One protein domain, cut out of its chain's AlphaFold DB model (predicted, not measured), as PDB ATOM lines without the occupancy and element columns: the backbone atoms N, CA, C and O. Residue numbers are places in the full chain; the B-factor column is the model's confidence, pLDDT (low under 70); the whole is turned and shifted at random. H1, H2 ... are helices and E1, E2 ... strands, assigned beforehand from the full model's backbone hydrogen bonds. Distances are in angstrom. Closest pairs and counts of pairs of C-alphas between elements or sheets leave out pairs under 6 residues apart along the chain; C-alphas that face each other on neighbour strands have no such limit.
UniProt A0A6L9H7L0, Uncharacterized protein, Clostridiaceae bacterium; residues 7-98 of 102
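What this domain is: This is residues 7 to 98 of the 102 residues of an uncharacterized protein of Clostridiaceae bacterium (UniProt A0A6L9H7L0). A strongly twisted sheet of four strands forms a wall, with helix H1 slanting over one face and helix H2 reaching away beyond one end of the strands. H2 meets the sheet with its residues 83 to 89; its far end at Arg 98 and the link between E1 and E2 make the two ends of the long axis. You have 92 residues, with two named helices and four named strands in the order H1 E1 E2 E3 E4 H2; the sheet order is E1 - E2 - E3 - E4, all antiparallel, and the class is mixed, helices and strands. The whole is elongated and only just compact, close to loose, with a radius of gyration of the C-alphas of 14.4 A and spans of 49 by 28 by 20 A.

How they stand to each other: Go along the printed part through H1, residues 11 to 28, E1, 31 to 38, E2, 48 to 57, E3, 62 to 69, E4, 74 to 80, and H2, 83 to 98. H1 is on the sheet at a height of 9.9 A, over E2 and E4, and runs slantwise to the strands, at 37 degrees to E2 on the local plane. Look at Ile 14 and Val 77, the closest C-alphas of H1 and E4, 7.1 A apart. The four strands form a meander, each the antiparallel neighbour of the one before, and each successive pair is a hairpin. Between E1 and E2 find N 33 and O 53 at 2.9 A, between E2 and E3 N 52 and O 66 at 2.8 A, and between E3 and E4 N 65 and O 78 at 2.8 A, each within hydrogen-bond range. H2 is also on the sheet, with H1 in two layers, helices on one face of a sheet; its height is 11.6 A. The closest C-alphas of H2 and E3 are those of Asn 85 and Leu 62, 6.9 A apart. H1 and H2 are apart. Every O i to N i+4 pair is within hydrogen-bond range in H2, and 12 of 14 are in H1.

Where its parts are: Find C-alpha 11 at (-3.258, 8.431, -55.380); from there H1 runs 23.4 A to residue 28, with a kink of 45 degrees near residue 22. E1 spans 22.2 A, E2 25.0 A, E3 22.3 A and E4 19.5 A. H2 runs 22.6 A and ends with C-alpha 98 at (-32.792, 2.150, -63.936).

The domain as a whole: The two C-alphas farthest apart, those of Tyr 45 and Arg 98, are 49.9 A apart. The printed part has no cut and no long link. In this model, pLDDT is under 70 at residues 16 to 30, residue 41 and residues 69 to 73.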
ATOM      1  N   ARG A   7      -5.351  -2.760 -49.203       74.44
ATOM      2  CA  ARG A   7      -4.868  -1.376 -49.124       74.44
ATOM      3  C   ARG A   7      -4.731  -0.811 -50.532       74.44
ATOM      4  O   ARG A   7      -4.102  -1.427 -51.388       74.44
ATOM      5  N   LEU A   8      -5.273   0.381 -50.746       73.06
ATOM      6  CA  LEU A   8      -5.110   1.118 -51.994       73.06
ATOM      7  C   LEU A   8      -3.902   2.055 -51.884       73.06
ATOM      8  O   LEU A   8      -3.724   2.722 -50.863       73.06
ATOM      9  N   THR A   9      -3.049   2.071 -52.908       75.56
ATOM     10  CA  THR A   9      -1.791   2.844 -52.928       75.56
ATOM     11  C   THR A   9      -1.707   3.863 -54.065       75.56
ATOM     12  O   THR A   9      -0.840   4.730 -54.025       75.56
ATOM     13  N   ASP A  10      -2.590   3.783 -55.060       79.44
ATOM     14  CA  ASP A  10      -2.645   4.708 -56.195       79.44
ATOM     15  C   ASP A  10      -3.396   5.991 -55.801       79.44
ATOM     16  O   ASP A  10      -4.591   5.950 -55.513       79.44
ATOM     17  N   GLU A  11      -2.701   7.133 -55.790       73.62
ATOM     18  CA  GLU A  11      -3.258   8.431 -55.380       73.62
ATOM     19  C   GLU A  11      -4.398   8.914 -56.290       73.62
ATOM     20  O   GLU A  11      -5.361   9.508 -55.802       73.62
ATOM     21  N   LYS A  12      -4.356   8.620 -57.596       75.44
ATOM     22  CA  LYS A  12      -5.436   8.987 -58.522       75.44
ATOM     23  C   LYS A  12      -6.681   8.154 -58.242       75.44
ATOM     24  O   LYS A  12      -7.783   8.698 -58.209       75.44
ATOM     25  N   LEU A  13      -6.501   6.856 -58.002       70.25
ATOM     26  CA  LEU A  13      -7.588   5.960 -57.611       70.25
ATOM     27  C   LEU A  13      -8.163   6.343 -56.240       70.25
ATOM     28  O   LEU A  13      -9.376   6.312 -56.070       70.25
ATOM     29  N   ILE A  14      -7.318   6.727 -55.280       70.38
ATOM     30  CA  ILE A  14      -7.747   7.193 -53.953       70.38
ATOM     31  C   ILE A  14      -8.584   8.468 -54.077       70.38
ATOM     32  O   ILE A  14      -9.657   8.521 -53.487       70.38
ATOM     33  N   ASN A  15      -8.150   9.453 -54.870       70.12
ATOM     34  CA  ASN A  15      -8.911  10.689 -55.081       70.12
ATOM     35  C   ASN A  15     -10.232  10.428 -55.815       70.12
ATOM     36  O   ASN A  15     -11.270  10.913 -55.388       70.12
ATOM     37  N   GLN A  16     -10.230   9.578 -56.846       67.12
ATOM     38  CA  GLN A  16     -11.469   9.157 -57.508       67.12
ATOM     39  C   GLN A  16     -12.412   8.427 -56.554       67.12
ATOM     40  O   GLN A  16     -13.620   8.630 -56.617       67.12
ATOM     41  N   ILE A  17     -11.880   7.581 -55.670       67.31
ATOM     42  CA  ILE A  17     -12.665   6.915 -54.636       67.31
ATOM     43  C   ILE A  17     -13.163   7.927 -53.620       67.31
ATOM     44  O   ILE A  17     -14.292   7.775 -53.204       67.31
ATOM     45  N   TYR A  18     -12.400   8.952 -53.254       64.69
ATOM     46  CA  TYR A  18     -12.839  10.004 -52.340       64.69
ATOM     47  C   TYR A  18     -13.972  10.856 -52.936       64.69
ATOM     48  O   TYR A  18     -14.992  11.083 -52.283       64.69
ATOM     49  N   ASP A  19     -13.848  11.246 -54.205       63.47
ATOM     50  CA  ASP A  19     -14.895  11.967 -54.936       63.47
ATOM     51  C   ASP A  19     -16.137  11.083 -55.098       63.47
ATOM     52  O   ASP A  19     -17.249  11.484 -54.759       63.47
ATOM     53  N   THR A  20     -15.938   9.822 -55.500       58.84
ATOM     54  CA  THR A  20     -17.020   8.833 -55.581       58.84
ATOM     55  C   THR A  20     -17.629   8.596 -54.205       58.84
ATOM     56  O   THR A  20     -18.838   8.541 -54.095       58.84
ATOM     57  N   MET A  21     -16.839   8.491 -53.139       64.00
ATOM     58  CA  MET A  21     -17.293   8.326 -51.758       64.00
ATOM     59  C   MET A  21     -18.188   9.490 -51.348       64.00
ATOM     60  O   MET A  21     -19.197   9.245 -50.710       64.00
ATOM     61  N   THR A  22     -17.872  10.722 -51.737       58.69
ATOM     62  CA  THR A  22     -18.671  11.903 -51.378       58.69
ATOM     63  C   THR A  22     -20.088  11.837 -51.973       58.69
ATOM     64  O   THR A  22     -21.060  12.086 -51.260       58.69
ATOM     65  N   ASP A  23     -20.231  11.377 -53.220       58.19
ATOM     66  CA  ASP A  23     -21.543  11.212 -53.872       58.19
ATOM     67  C   ASP A  23     -22.238   9.878 -53.520       58.19
ATOM     68  O   ASP A  23     -23.452   9.812 -53.322       58.19
ATOM     69  N   PHE A  24     -21.471   8.796 -53.396       54.34
ATOM     70  CA  PHE A  24     -21.937   7.422 -53.198       54.34
ATOM     71  C   PHE A  24     -22.331   7.119 -51.747       54.34
ATOM     72  O   PHE A  24     -23.258   6.347 -51.488       54.34
ATOM     73  N   PHE A  25     -21.655   7.737 -50.775       58.12
ATOM     74  CA  PHE A  25     -21.952   7.552 -49.354       58.12
ATOM     75  C   PHE A  25     -23.287   8.137 -48.926       58.12
ATOM     76  O   PHE A  25     -23.889   7.613 -47.989       58.12
ATOM     77  N   THR A  26     -23.779   9.147 -49.637       55.91
ATOM     78  CA  THR A  26     -25.080   9.754 -49.348       55.91
ATOM     79  C   THR A  26     -26.233   8.757 -49.528       55.91
ATOM     80  O   THR A  26     -27.249   8.881 -48.850       55.91
ATOM     81  N   PHE A  27     -26.073   7.730 -50.375       57.38
ATOM     82  CA  PHE A  27     -27.171   6.825 -50.745       57.38
ATOM     83  C   PHE A  27     -26.968   5.350 -50.370       57.38
ATOM     84  O   PHE A  27     -27.941   4.599 -50.363       57.38
ATOM     85  N   CYS A  28     -25.741   4.902 -50.071       65.69
ATOM     86  CA  CYS A  28     -25.443   3.465 -49.957       65.69
ATOM     87  C   CYS A  28     -24.897   2.990 -48.602       65.69
ATOM     88  O   CYS A  28     -24.775   1.779 -48.411       65.69
ATOM     89  N   ILE A  29     -24.534   3.885 -47.673       66.94
ATOM     90  CA  ILE A  29     -24.093   3.448 -46.339       66.94
ATOM     91  C   ILE A  29     -25.311   3.042 -45.519       66.94
ATOM     92  O   ILE A  29     -26.206   3.851 -45.289       66.94
ATOM     93  N   LEU A  30     -25.286   1.817 -45.000       68.25
ATOM     94  CA  LEU A  30     -26.261   1.361 -44.010       68.25
ATOM     95  C   LEU A  30     -25.769   1.611 -42.584       68.25
ATOM     96  O   LEU A  30     -26.536   2.020 -41.719       68.25
ATOM     97  N   GLU A  31     -24.477   1.391 -42.339       80.06
ATOM     98  CA  GLU A  31     -23.880   1.522 -41.012       80.06
ATOM     99  C   GLU A  31     -22.452   2.055 -41.094       80.06
ATOM    100  O   GLU A  31     -21.725   1.804 -42.055       80.06
ATOM    101  N   HIS A  32     -22.007   2.725 -40.035       82.19
ATOM    102  CA  HIS A  32     -20.597   3.027 -39.833       82.19
ATOM    103  C   HIS A  32     -20.161   2.610 -38.430       82.19
ATOM    104  O   HIS A  32     -20.939   2.643 -37.480       82.19
ATOM    105  N   GLU A  33     -18.897   2.233 -38.286       85.94
ATOM    106  CA  GLU A  33     -18.298   1.930 -36.989       85.94
ATOM    107  C   GLU A  33     -16.830   2.353 -36.961       85.94
ATOM    108  O   GLU A  33     -16.195   2.559 -37.994       85.94
ATOM    109  N   SER A  34     -16.275   2.511 -35.764       86.69
ATOM    110  CA  SER A  34     -14.856   2.822 -35.582       86.69
ATOM    111  C   SER A  34     -14.184   1.663 -34.867       86.69
ATOM    112  O   SER A  34     -14.663   1.213 -33.829       86.69
ATOM    113  N   ARG A  35     -13.076   1.176 -35.424       86.50
ATOM    114  CA  ARG A  35     -12.293   0.079 -34.856       86.50
ATOM    115  C   ARG A  35     -10.853   0.503 -34.629       86.50
ATOM    116  O   ARG A  35     -10.330   1.381 -35.310       86.50
ATOM    117  N   GLN A  36     -10.214  -0.160 -33.677       83.12
ATOM    118  CA  GLN A  36      -8.773  -0.114 -33.489       83.12
ATOM    119  C   GLN A  36      -8.194  -1.426 -34.012       83.12
ATOM    120  O   GLN A  36      -8.651  -2.502 -33.629       83.12
ATOM    121  N   VAL A  37      -7.238  -1.334 -34.931       80.06
ATOM    122  CA  VAL A  37      -6.634  -2.483 -35.614       80.06
ATOM    123  C   VAL A  37      -5.114  -2.401 -35.526       80.06
ATOM    124  O   VAL A  37      -4.557  -1.307 -35.438       80.06
ATOM    125  N   PHE A  38      -4.447  -3.553 -35.507       80.62
ATOM    126  CA  PHE A  38      -2.984  -3.629 -35.508       80.62
ATOM    127  C   PHE A  38      -2.420  -3.324 -36.899       80.62
ATOM    128  O   PHE A  38      -3.068  -3.623 -37.904       80.62
ATOM    129  N   TYR A  39      -1.221  -2.738 -36.961       74.62
ATOM    130  CA  TYR A  39      -0.543  -2.466 -38.236       74.62
ATOM    131  C   TYR A  39      -0.168  -3.752 -38.976       74.62
ATOM    132  O   TYR A  39      -0.304  -3.828 -40.195       74.62
ATOM    133  N   GLU A  40       0.267  -4.766 -38.234       73.94
ATOM    134  CA  GLU A  40       0.643  -6.068 -38.770       73.94
ATOM    135  C   GLU A  40      -0.228  -7.163 -38.162       73.94
ATOM    136  O   GLU A  40      -0.469  -7.212 -36.950       73.94
ATOM    137  N   LYS A  41      -0.691  -8.073 -39.024       69.00
ATOM    138  CA  LYS A  41      -1.376  -9.284 -38.585       69.00
ATOM    139  C   LYS A  41      -0.389 -10.121 -37.761       69.00
ATOM    140  O   LYS A  41       0.738 -10.332 -38.191       69.00
ATOM    141  N   ASP A  42      -0.823 -10.568 -36.586       76.31
ATOM    142  CA  ASP A  42      -0.063 -11.421 -35.659       76.31
ATOM    143  C   ASP A  42       1.136 -10.752 -34.944       76.31
ATOM    144  O   ASP A  42       1.877 -11.424 -34.229       76.31
ATOM    145  N   ASN A  43       1.290  -9.423 -35.032       77.81
ATOM    146  CA  ASN A  43       2.299  -8.670 -34.275       77.81
ATOM    147  C   ASN A  43       1.647  -7.611 -33.370       77.81
ATOM    148  O   ASN A  43       1.390  -6.476 -33.777       77.81
ATOM    149  N   ILE A  44       1.423  -7.970 -32.103       75.00
ATOM    150  CA  ILE A  44       0.800  -7.088 -31.099       75.00
ATOM    151  C   ILE A  44       1.650  -5.854 -30.752       75.00
ATOM    152  O   ILE A  44       1.119  -4.863 -30.255       75.00
ATOM    153  N   TYR A  45       2.956  -5.891 -31.038       81.44
ATOM    154  CA  TYR A  45       3.885  -4.783 -30.798       81.44
ATOM    155  C   TYR A  45       3.973  -3.814 -31.979       81.44
ATOM    156  O   TYR A  45       4.564  -2.745 -31.842       81.44
ATOM    157  N   SER A  46       3.355  -4.145 -33.121       76.56
ATOM    158  CA  SER A  46       3.337  -3.286 -34.315       76.56
ATOM    159  C   SER A  46       2.647  -1.937 -34.078       76.56
ATOM    160  O   SER A  46       2.793  -1.007 -34.869       76.56
ATOM    161  N   GLY A  47       1.937  -1.797 -32.954       78.56
ATOM    162  CA  GLY A  47       1.097  -0.656 -32.641       78.56
ATOM    163  C   GLY A  47      -0.289  -0.818 -33.255       78.56
ATOM    164  O   GLY A  47      -0.593  -1.799 -33.932       78.56
ATOM    165  N   THR A  48      -1.150   0.160 -33.011       79.06
ATOM    166  CA  THR A  48      -2.512   0.154 -33.544       79.06
ATOM    167  C   THR A  48      -2.823   1.465 -34.234       79.06
ATOM    168  O   THR A  48      -2.248   2.502 -33.902       79.06
ATOM    169  N   PHE A  49      -3.764   1.424 -35.165       80.19
ATOM    170  CA  PHE A  49      -4.364   2.605 -35.758       80.19
ATOM    171  C   PHE A  49      -5.885   2.526 -35.662       80.19
ATOM    172  O   PHE A  49      -6.477   1.452 -35.516       80.19
ATOM    173  N   LYS A  50      -6.522   3.696 -35.697       85.31
ATOM    174  CA  LYS A  50      -7.977   3.804 -35.721       85.31
ATOM    175  C   LYS A  50      -8.432   3.816 -37.172       85.31
ATOM    176  O   LYS A  50      -7.931   4.604 -37.971       85.31
ATOM    177  N   ILE A  51      -9.388   2.957 -37.491       86.62
ATOM    178  CA  ILE A  51     -10.035   2.891 -38.795       86.62
ATOM    179  C   ILE A  51     -11.526   3.144 -38.617       86.62
ATOM    180  O   ILE A  51     -12.178   2.539 -37.761       86.62
ATOM    181  N   ARG A  52     -12.075   4.049 -39.420       87.44
ATOM    182  CA  ARG A  52     -13.516   4.238 -39.552       87.44
ATOM    183  C   ARG A  52     -13.996   3.409 -40.731       87.44
ATOM    184  O   ARG A  52     -13.493   3.573 -41.837       87.44
ATOM    185  N   ILE A  53     -14.932   2.507 -40.483       88.44
ATOM    186  CA  ILE A  53     -15.474   1.592 -41.480       88.44
ATOM    187  C   ILE A  53     -16.888   2.034 -41.836       88.44
ATOM    188  O   ILE A  53     -17.695   2.313 -40.954       88.44
ATOM    189  N   PHE A  54     -17.165   2.071 -43.130       86.38
ATOM    190  CA  PHE A  54     -18.440   2.407 -43.735       86.38
ATOM    191  C   PHE A  54     -18.962   1.164 -44.446       86.38
ATOM    192  O   PHE A  54     -18.407   0.733 -45.463       86.38
ATOM    193  N   TRP A  55     -20.001   0.562 -43.880       87.06
ATOM    194  CA  TRP A  55     -20.595  -0.665 -44.381       87.06
ATOM    195  C   TRP A  55     -21.687  -0.359 -45.397       87.06
ATOM    196  O   TRP A  55     -22.659   0.340 -45.111       87.06
ATOM    197  N   ILE A  56     -21.538  -0.965 -46.569       87.06
ATOM    198  CA  ILE A  56     -22.596  -1.079 -47.575       87.06
ATOM    199  C   ILE A  56     -23.446  -2.312 -47.257       87.06
ATOM    200  O   ILE A  56     -24.666  -2.283 -47.352       87.06
ATOM    201  N   ASN A  57     -22.801  -3.408 -46.845       85.62
ATOM    202  CA  ASN A  57     -23.462  -4.585 -46.291       85.62
ATOM    203  C   ASN A  57     -22.522  -5.260 -45.283       85.62
ATOM    204  O   ASN A  57     -21.539  -5.901 -45.663       85.62
ATOM    205  N   LYS A  58     -22.826  -5.110 -43.992       85.19
ATOM    206  CA  LYS A  58     -21.992  -5.608 -42.892       85.19
ATOM    207  C   LYS A  58     -21.944  -7.132 -42.821       85.19
ATOM    208  O   LYS A  58     -20.874  -7.690 -42.599       85.19
ATOM    209  N   GLU A  59     -23.065  -7.804 -43.074       86.56
ATOM    210  CA  GLU A  59     -23.156  -9.271 -43.055       86.56
ATOM    211  C   GLU A  59     -22.239  -9.909 -44.103       86.56
ATOM    212  O   GLU A  59     -21.590 -10.923 -43.850       86.56
ATOM    213  N   LYS A  60     -22.124  -9.265 -45.270       84.81
ATOM    214  CA  LYS A  60     -21.227  -9.678 -46.358       84.81
ATOM    215  C   LYS A  60     -19.808  -9.119 -46.232       84.81
ATOM    216  O   LYS A  60     -18.975  -9.383 -47.102       84.81
ATOM    217  N   GLY A  61     -19.529  -8.329 -45.194       87.56
ATOM    218  CA  GLY A  61     -18.257  -7.628 -45.019       87.56
ATOM    219  C   GLY A  61     -17.927  -6.687 -46.181       87.56
ATOM    220  O   GLY A  61     -16.763  -6.560 -46.546       87.56
ATOM    221  N   LEU A  62     -18.940  -6.072 -46.797       88.38
ATOM    222  CA  LEU A  62     -18.809  -5.195 -47.957       88.38
ATOM    223  C   LEU A  62     -18.819  -3.730 -47.521       88.38
ATOM    224  O   LEU A  62     -19.806  -3.246 -46.962       88.38
ATOM    225  N   GLY A  63     -17.741  -3.006 -47.806       88.38
ATOM    226  CA  GLY A  63     -17.632  -1.605 -47.421       88.38
ATOM    227  C   GLY A  63     -16.245  -1.020 -47.635       88.38
ATOM    228  O   GLY A  63     -15.372  -1.649 -48.236       88.38
ATOM    229  N   TYR A  64     -16.039   0.177 -47.099       86.62
ATOM    230  CA  TYR A  64     -14.761   0.883 -47.137       86.62
ATOM    231  C   TYR A  64     -14.274   1.222 -45.735       86.62
ATOM    232  O   TYR A  64     -15.069   1.452 -44.831       86.62
ATOM    233  N   GLY A  65     -12.961   1.279 -45.554       87.38
ATOM    234  CA  GLY A  65     -12.319   1.715 -44.322       87.38
ATOM    235  C   GLY A  65     -11.407   2.896 -44.588       87.38
ATOM    236  O   GLY A  65     -10.616   2.851 -45.522       87.38
ATOM    237  N   ILE A  66     -11.501   3.935 -43.768       84.81
ATOM    238  CA  ILE A  66     -10.600   5.083 -43.801       84.81
ATOM    239  C   ILE A  66      -9.816   5.100 -42.498       84.81
ATOM    240  O   ILE A  66     -10.401   5.145 -41.412       84.81
ATOM    241  N   ALA A  67      -8.495   5.057 -42.605       85.25
ATOM    242  CA  ALA A  67      -7.591   5.228 -41.482       85.25
ATOM    243  C   ALA A  67      -6.712   6.449 -41.705       85.25
ATOM    244  O   ALA A  67      -6.193   6.668 -42.798       85.25
ATOM    245  N   GLU A  68      -6.515   7.220 -40.648       72.69
ATOM    246  CA  GLU A  68      -5.521   8.280 -40.634       72.69
ATOM    247  C   GLU A  68      -4.217   7.693 -40.097       72.69
ATOM    248  O   GLU A  68      -4.150   7.255 -38.945       72.69
ATOM    249  N   ASP A  69      -3.193   7.632 -40.947       68.94
ATOM    250  CA  ASP A  69      -1.850   7.258 -40.527       68.94
ATOM    251  C   ASP A  69      -1.101   8.521 -40.106       68.94
ATOM    252  O   ASP A  69      -0.561   9.272 -40.922       68.94
ATOM    253  N   TRP A  70      -1.078   8.746 -38.796       59.84
ATOM    254  CA  TRP A  70      -0.437   9.888 -38.149       59.84
ATOM    255  C   TRP A  70       1.093   9.834 -38.229       59.84
ATOM    256  O   TRP A  70       1.731  10.874 -38.101       59.84
ATOM    257  N   LYS A  71       1.704   8.663 -38.480       60.03
ATOM    258  CA  LYS A  71       3.152   8.570 -38.734       60.03
ATOM    259  C   LYS A  71       3.502   9.004 -40.154       60.03
ATOM    260  O   LYS A  71       4.549   9.608 -40.360       60.03
ATOM    261  N   ALA A  72       2.645   8.687 -41.124       61.09
ATOM    262  CA  ALA A  72       2.872   9.022 -42.528       61.09
ATOM    263  C   ALA A  72       2.286  10.382 -42.943       61.09
ATOM    264  O   ALA A  72       2.588  10.854 -44.037       61.09
ATOM    265  N   GLY A  73       1.426  10.988 -42.114       61.62
ATOM    266  CA  GLY A  73       0.662  12.183 -42.483       61.62
ATOM    267  C   GLY A  73      -0.266  11.938 -43.678       61.62
ATOM    268  O   GLY A  73      -0.513  12.852 -44.461       61.62
ATOM    269  N   LYS A  74      -0.721  10.692 -43.872       70.69
ATOM    270  CA  LYS A  74      -1.492  10.267 -45.049       70.69
ATOM    271  C   LYS A  74      -2.764   9.531 -44.643       70.69
ATOM    272  O   LYS A  74      -2.773   8.728 -43.712       70.69
ATOM    273  N   ILE A  75      -3.827   9.769 -45.404       74.44
ATOM    274  CA  ILE A  75      -5.073   9.007 -45.317       74.44
ATOM    275  C   ILE A  75      -4.881   7.688 -46.070       74.44
ATOM    276  O   ILE A  75      -4.417   7.672 -47.209       74.44
ATOM    277  N   GLN A  76      -5.238   6.575 -45.434       78.75
ATOM    278  CA  GLN A  76      -5.253   5.251 -46.045       78.75
ATOM    279  C   GLN A  76      -6.692   4.786 -46.245       78.75
ATOM    280  O   GLN A  76      -7.506   4.837 -45.319       78.75
ATOM    281  N   VAL A  77      -6.988   4.302 -47.451       81.44
ATOM    282  CA  VAL A  77      -8.300   3.758 -47.810       81.44
ATOM    283  C   VAL A  77      -8.185   2.255 -48.039       81.44
ATOM    284  O   VAL A  77      -7.295   1.771 -48.745       81.44
ATOM    285  N   TYR A  78      -9.117   1.520 -47.446       83.00
ATOM    286  CA  TYR A  78      -9.243   0.075 -47.534       83.00
ATOM    287  C   TYR A  78     -10.579  -0.281 -48.158       83.00
ATOM    288  O   TYR A  78     -11.610   0.297 -47.812       83.00
ATOM    289  N   ARG A  79     -10.571  -1.275 -49.043       85.69
ATOM    290  CA  ARG A  79     -11.794  -1.875 -49.573       85.69
ATOM    291  C   ARG A  79     -12.005  -3.247 -48.940       85.69
ATOM    292  O   ARG A  79     -11.109  -4.090 -48.993       85.69
ATOM    293  N   PHE A  80     -13.193  -3.465 -48.385       86.31
ATOM    294  CA  PHE A  80     -13.630  -4.741 -47.822       86.31
ATOM    295  C   PHE A  80     -14.620  -5.441 -48.757       86.31
ATOM    296  O   PHE A  80     -15.360  -4.787 -49.497       86.31
ATOM    297  N   GLY A  81     -14.654  -6.769 -48.698       85.50
ATOM    298  CA  GLY A  81     -15.578  -7.603 -49.463       85.50
ATOM    299  C   GLY A  81     -14.959  -8.179 -50.736       85.50
ATOM    300  O   GLY A  81     -14.051  -7.594 -51.330       85.50
ATOM    301  N   THR A  82     -15.478  -9.336 -51.146       86.75
ATOM    302  CA  THR A  82     -15.011 -10.082 -52.322       86.75
ATOM    303  C   THR A  82     -15.323  -9.340 -53.620       86.75
ATOM    304  O   THR A  82     -16.250  -8.525 -53.688       86.75
ATOM    305  N   ALA A  83     -14.588  -9.655 -54.690       83.06
ATOM    306  CA  ALA A  83     -14.879  -9.122 -56.023       83.06
ATOM    307  C   ALA A  83     -16.330  -9.408 -56.466       83.06
ATOM    308  O   ALA A  83     -16.988  -8.537 -57.038       83.06
ATOM    309  N   GLU A  84     -16.846 -10.593 -56.135       86.12
ATOM    310  CA  GLU A  84     -18.222 -11.010 -56.413       86.12
ATOM    311  C   GLU A  84     -19.260 -10.158 -55.664       86.12
ATOM    312  O   GLU A  84     -20.238  -9.704 -56.265       86.12
ATOM    313  N   ASN A  85     -19.028  -9.864 -54.377       85.38
ATOM    314  CA  ASN A  85     -19.918  -9.010 -53.586       85.38
ATOM    315  C   ASN A  85     -19.982  -7.591 -54.164       85.38
ATOM    316  O   ASN A  85     -21.069  -7.027 -54.299       85.38
ATOM    317  N   TRP A  86     -18.835  -7.042 -54.574       85.06
ATOM    318  CA  TRP A  86     -18.775  -5.752 -55.261       85.06
ATOM    319  C   TRP A  86     -19.507  -5.766 -56.601       85.06
ATOM    320  O   TRP A  86     -20.194  -4.801 -56.935       85.06
ATOM    321  N   GLN A  87     -19.378  -6.838 -57.384       84.12
ATOM    322  CA  GLN A  87     -20.063  -6.944 -58.670       84.12
ATOM    323  C   GLN A  87     -21.582  -7.033 -58.496       84.12
ATOM    324  O   GLN A  87     -22.316  -6.302 -59.157       84.12
ATOM    325  N   THR A  88     -22.042  -7.865 -57.563       86.12
ATOM    326  CA  THR A  88     -23.465  -8.023 -57.232       86.12
ATOM    327  C   THR A  88     -24.081  -6.706 -56.783       86.12
ATOM    328  O   THR A  88     -25.159  -6.327 -57.244       86.12
ATOM    329  N   PHE A  89     -23.382  -5.978 -55.915       84.38
ATOM    330  CA  PHE A  89     -23.830  -4.680 -55.437       84.38
ATOM    331  C   PHE A  89     -23.939  -3.651 -56.569       84.38
ATOM    332  O   PHE A  89     -24.991  -3.037 -56.714       84.38
ATOM    333  N   LYS A  90     -22.920  -3.524 -57.434       82.44
ATOM    334  CA  LYS A  90     -22.979  -2.632 -58.608       82.44
ATOM    335  C   LYS A  90     -24.148  -2.969 -59.534       82.44
ATOM    336  O   LYS A  90     -24.832  -2.064 -59.998       82.44
ATOM    337  N   ASN A  91     -24.384  -4.258 -59.788       82.94
ATOM    338  CA  ASN A  91     -25.490  -4.707 -60.633       82.94
ATOM    339  C   ASN A  91     -26.849  -4.356 -60.006       82.94
ATOM    340  O   ASN A  91     -27.720  -3.833 -60.694       82.94
ATOM    341  N   SER A  92     -27.009  -4.596 -58.701       80.25
ATOM    342  CA  SER A  92     -28.249  -4.303 -57.966       80.25
ATOM    343  C   SER A  92     -28.521  -2.800 -57.899       80.25
ATOM    344  O   SER A  92     -29.636  -2.359 -58.153       80.25
ATOM    345  N   PHE A  93     -27.487  -2.005 -57.626       79.94
ATOM    346  CA  PHE A  93     -27.571  -0.548 -57.613       79.94
ATOM    347  C   PHE A  93     -27.938   0.006 -58.996       79.94
ATOM    348  O   PHE A  93     -28.809   0.862 -59.117       79.94
ATOM    349  N   ALA A  94     -27.329  -0.526 -60.062       76.62
ATOM    350  CA  ALA A  94     -27.671  -0.149 -61.430       76.62
ATOM    351  C   ALA A  94     -29.121  -0.508 -61.794       76.62
ATOM    352  O   ALA A  94     -29.767   0.273 -62.485       76.62
ATOM    353  N   ALA A  95     -29.638  -1.652 -61.334       77.50
ATOM    354  CA  ALA A  95     -31.037  -2.035 -61.534       77.50
ATOM    355  C   ALA A  95     -31.999  -1.081 -60.804       77.50
ATOM    356  O   ALA A  95     -32.937  -0.572 -61.415       77.50
ATOM    357  N   GLN A  96     -31.708  -0.749 -59.540       73.38
ATOM    358  CA  GLN A  96     -32.488   0.224 -58.763       73.38
ATOM    359  C   GLN A  96     -32.518   1.603 -59.434       73.38
ATOM    360  O   GLN A  96     -33.578   2.208 -59.559       73.38
ATOM    361  N   MET A  97     -31.372   2.081 -59.930       70.56
ATOM    362  CA  MET A  97     -31.279   3.380 -60.604       70.56
ATOM    363  C   MET A  97     -31.935   3.410 -61.989       70.56
ATOM    364  O   MET A  97     -32.339   4.474 -62.451       70.56
ATOM    365  N   ARG A  98     -32.058   2.261 -62.665       71.81
ATOM    366  CA  ARG A  98     -32.792   2.150 -63.936       71.81
ATOM    367  C   ARG A  98     -34.310   2.139 -63.750       71.81
ATOM    368  O   ARG A  98     -35.018   2.291 -64.739       71.81
TER     369      ARG A  98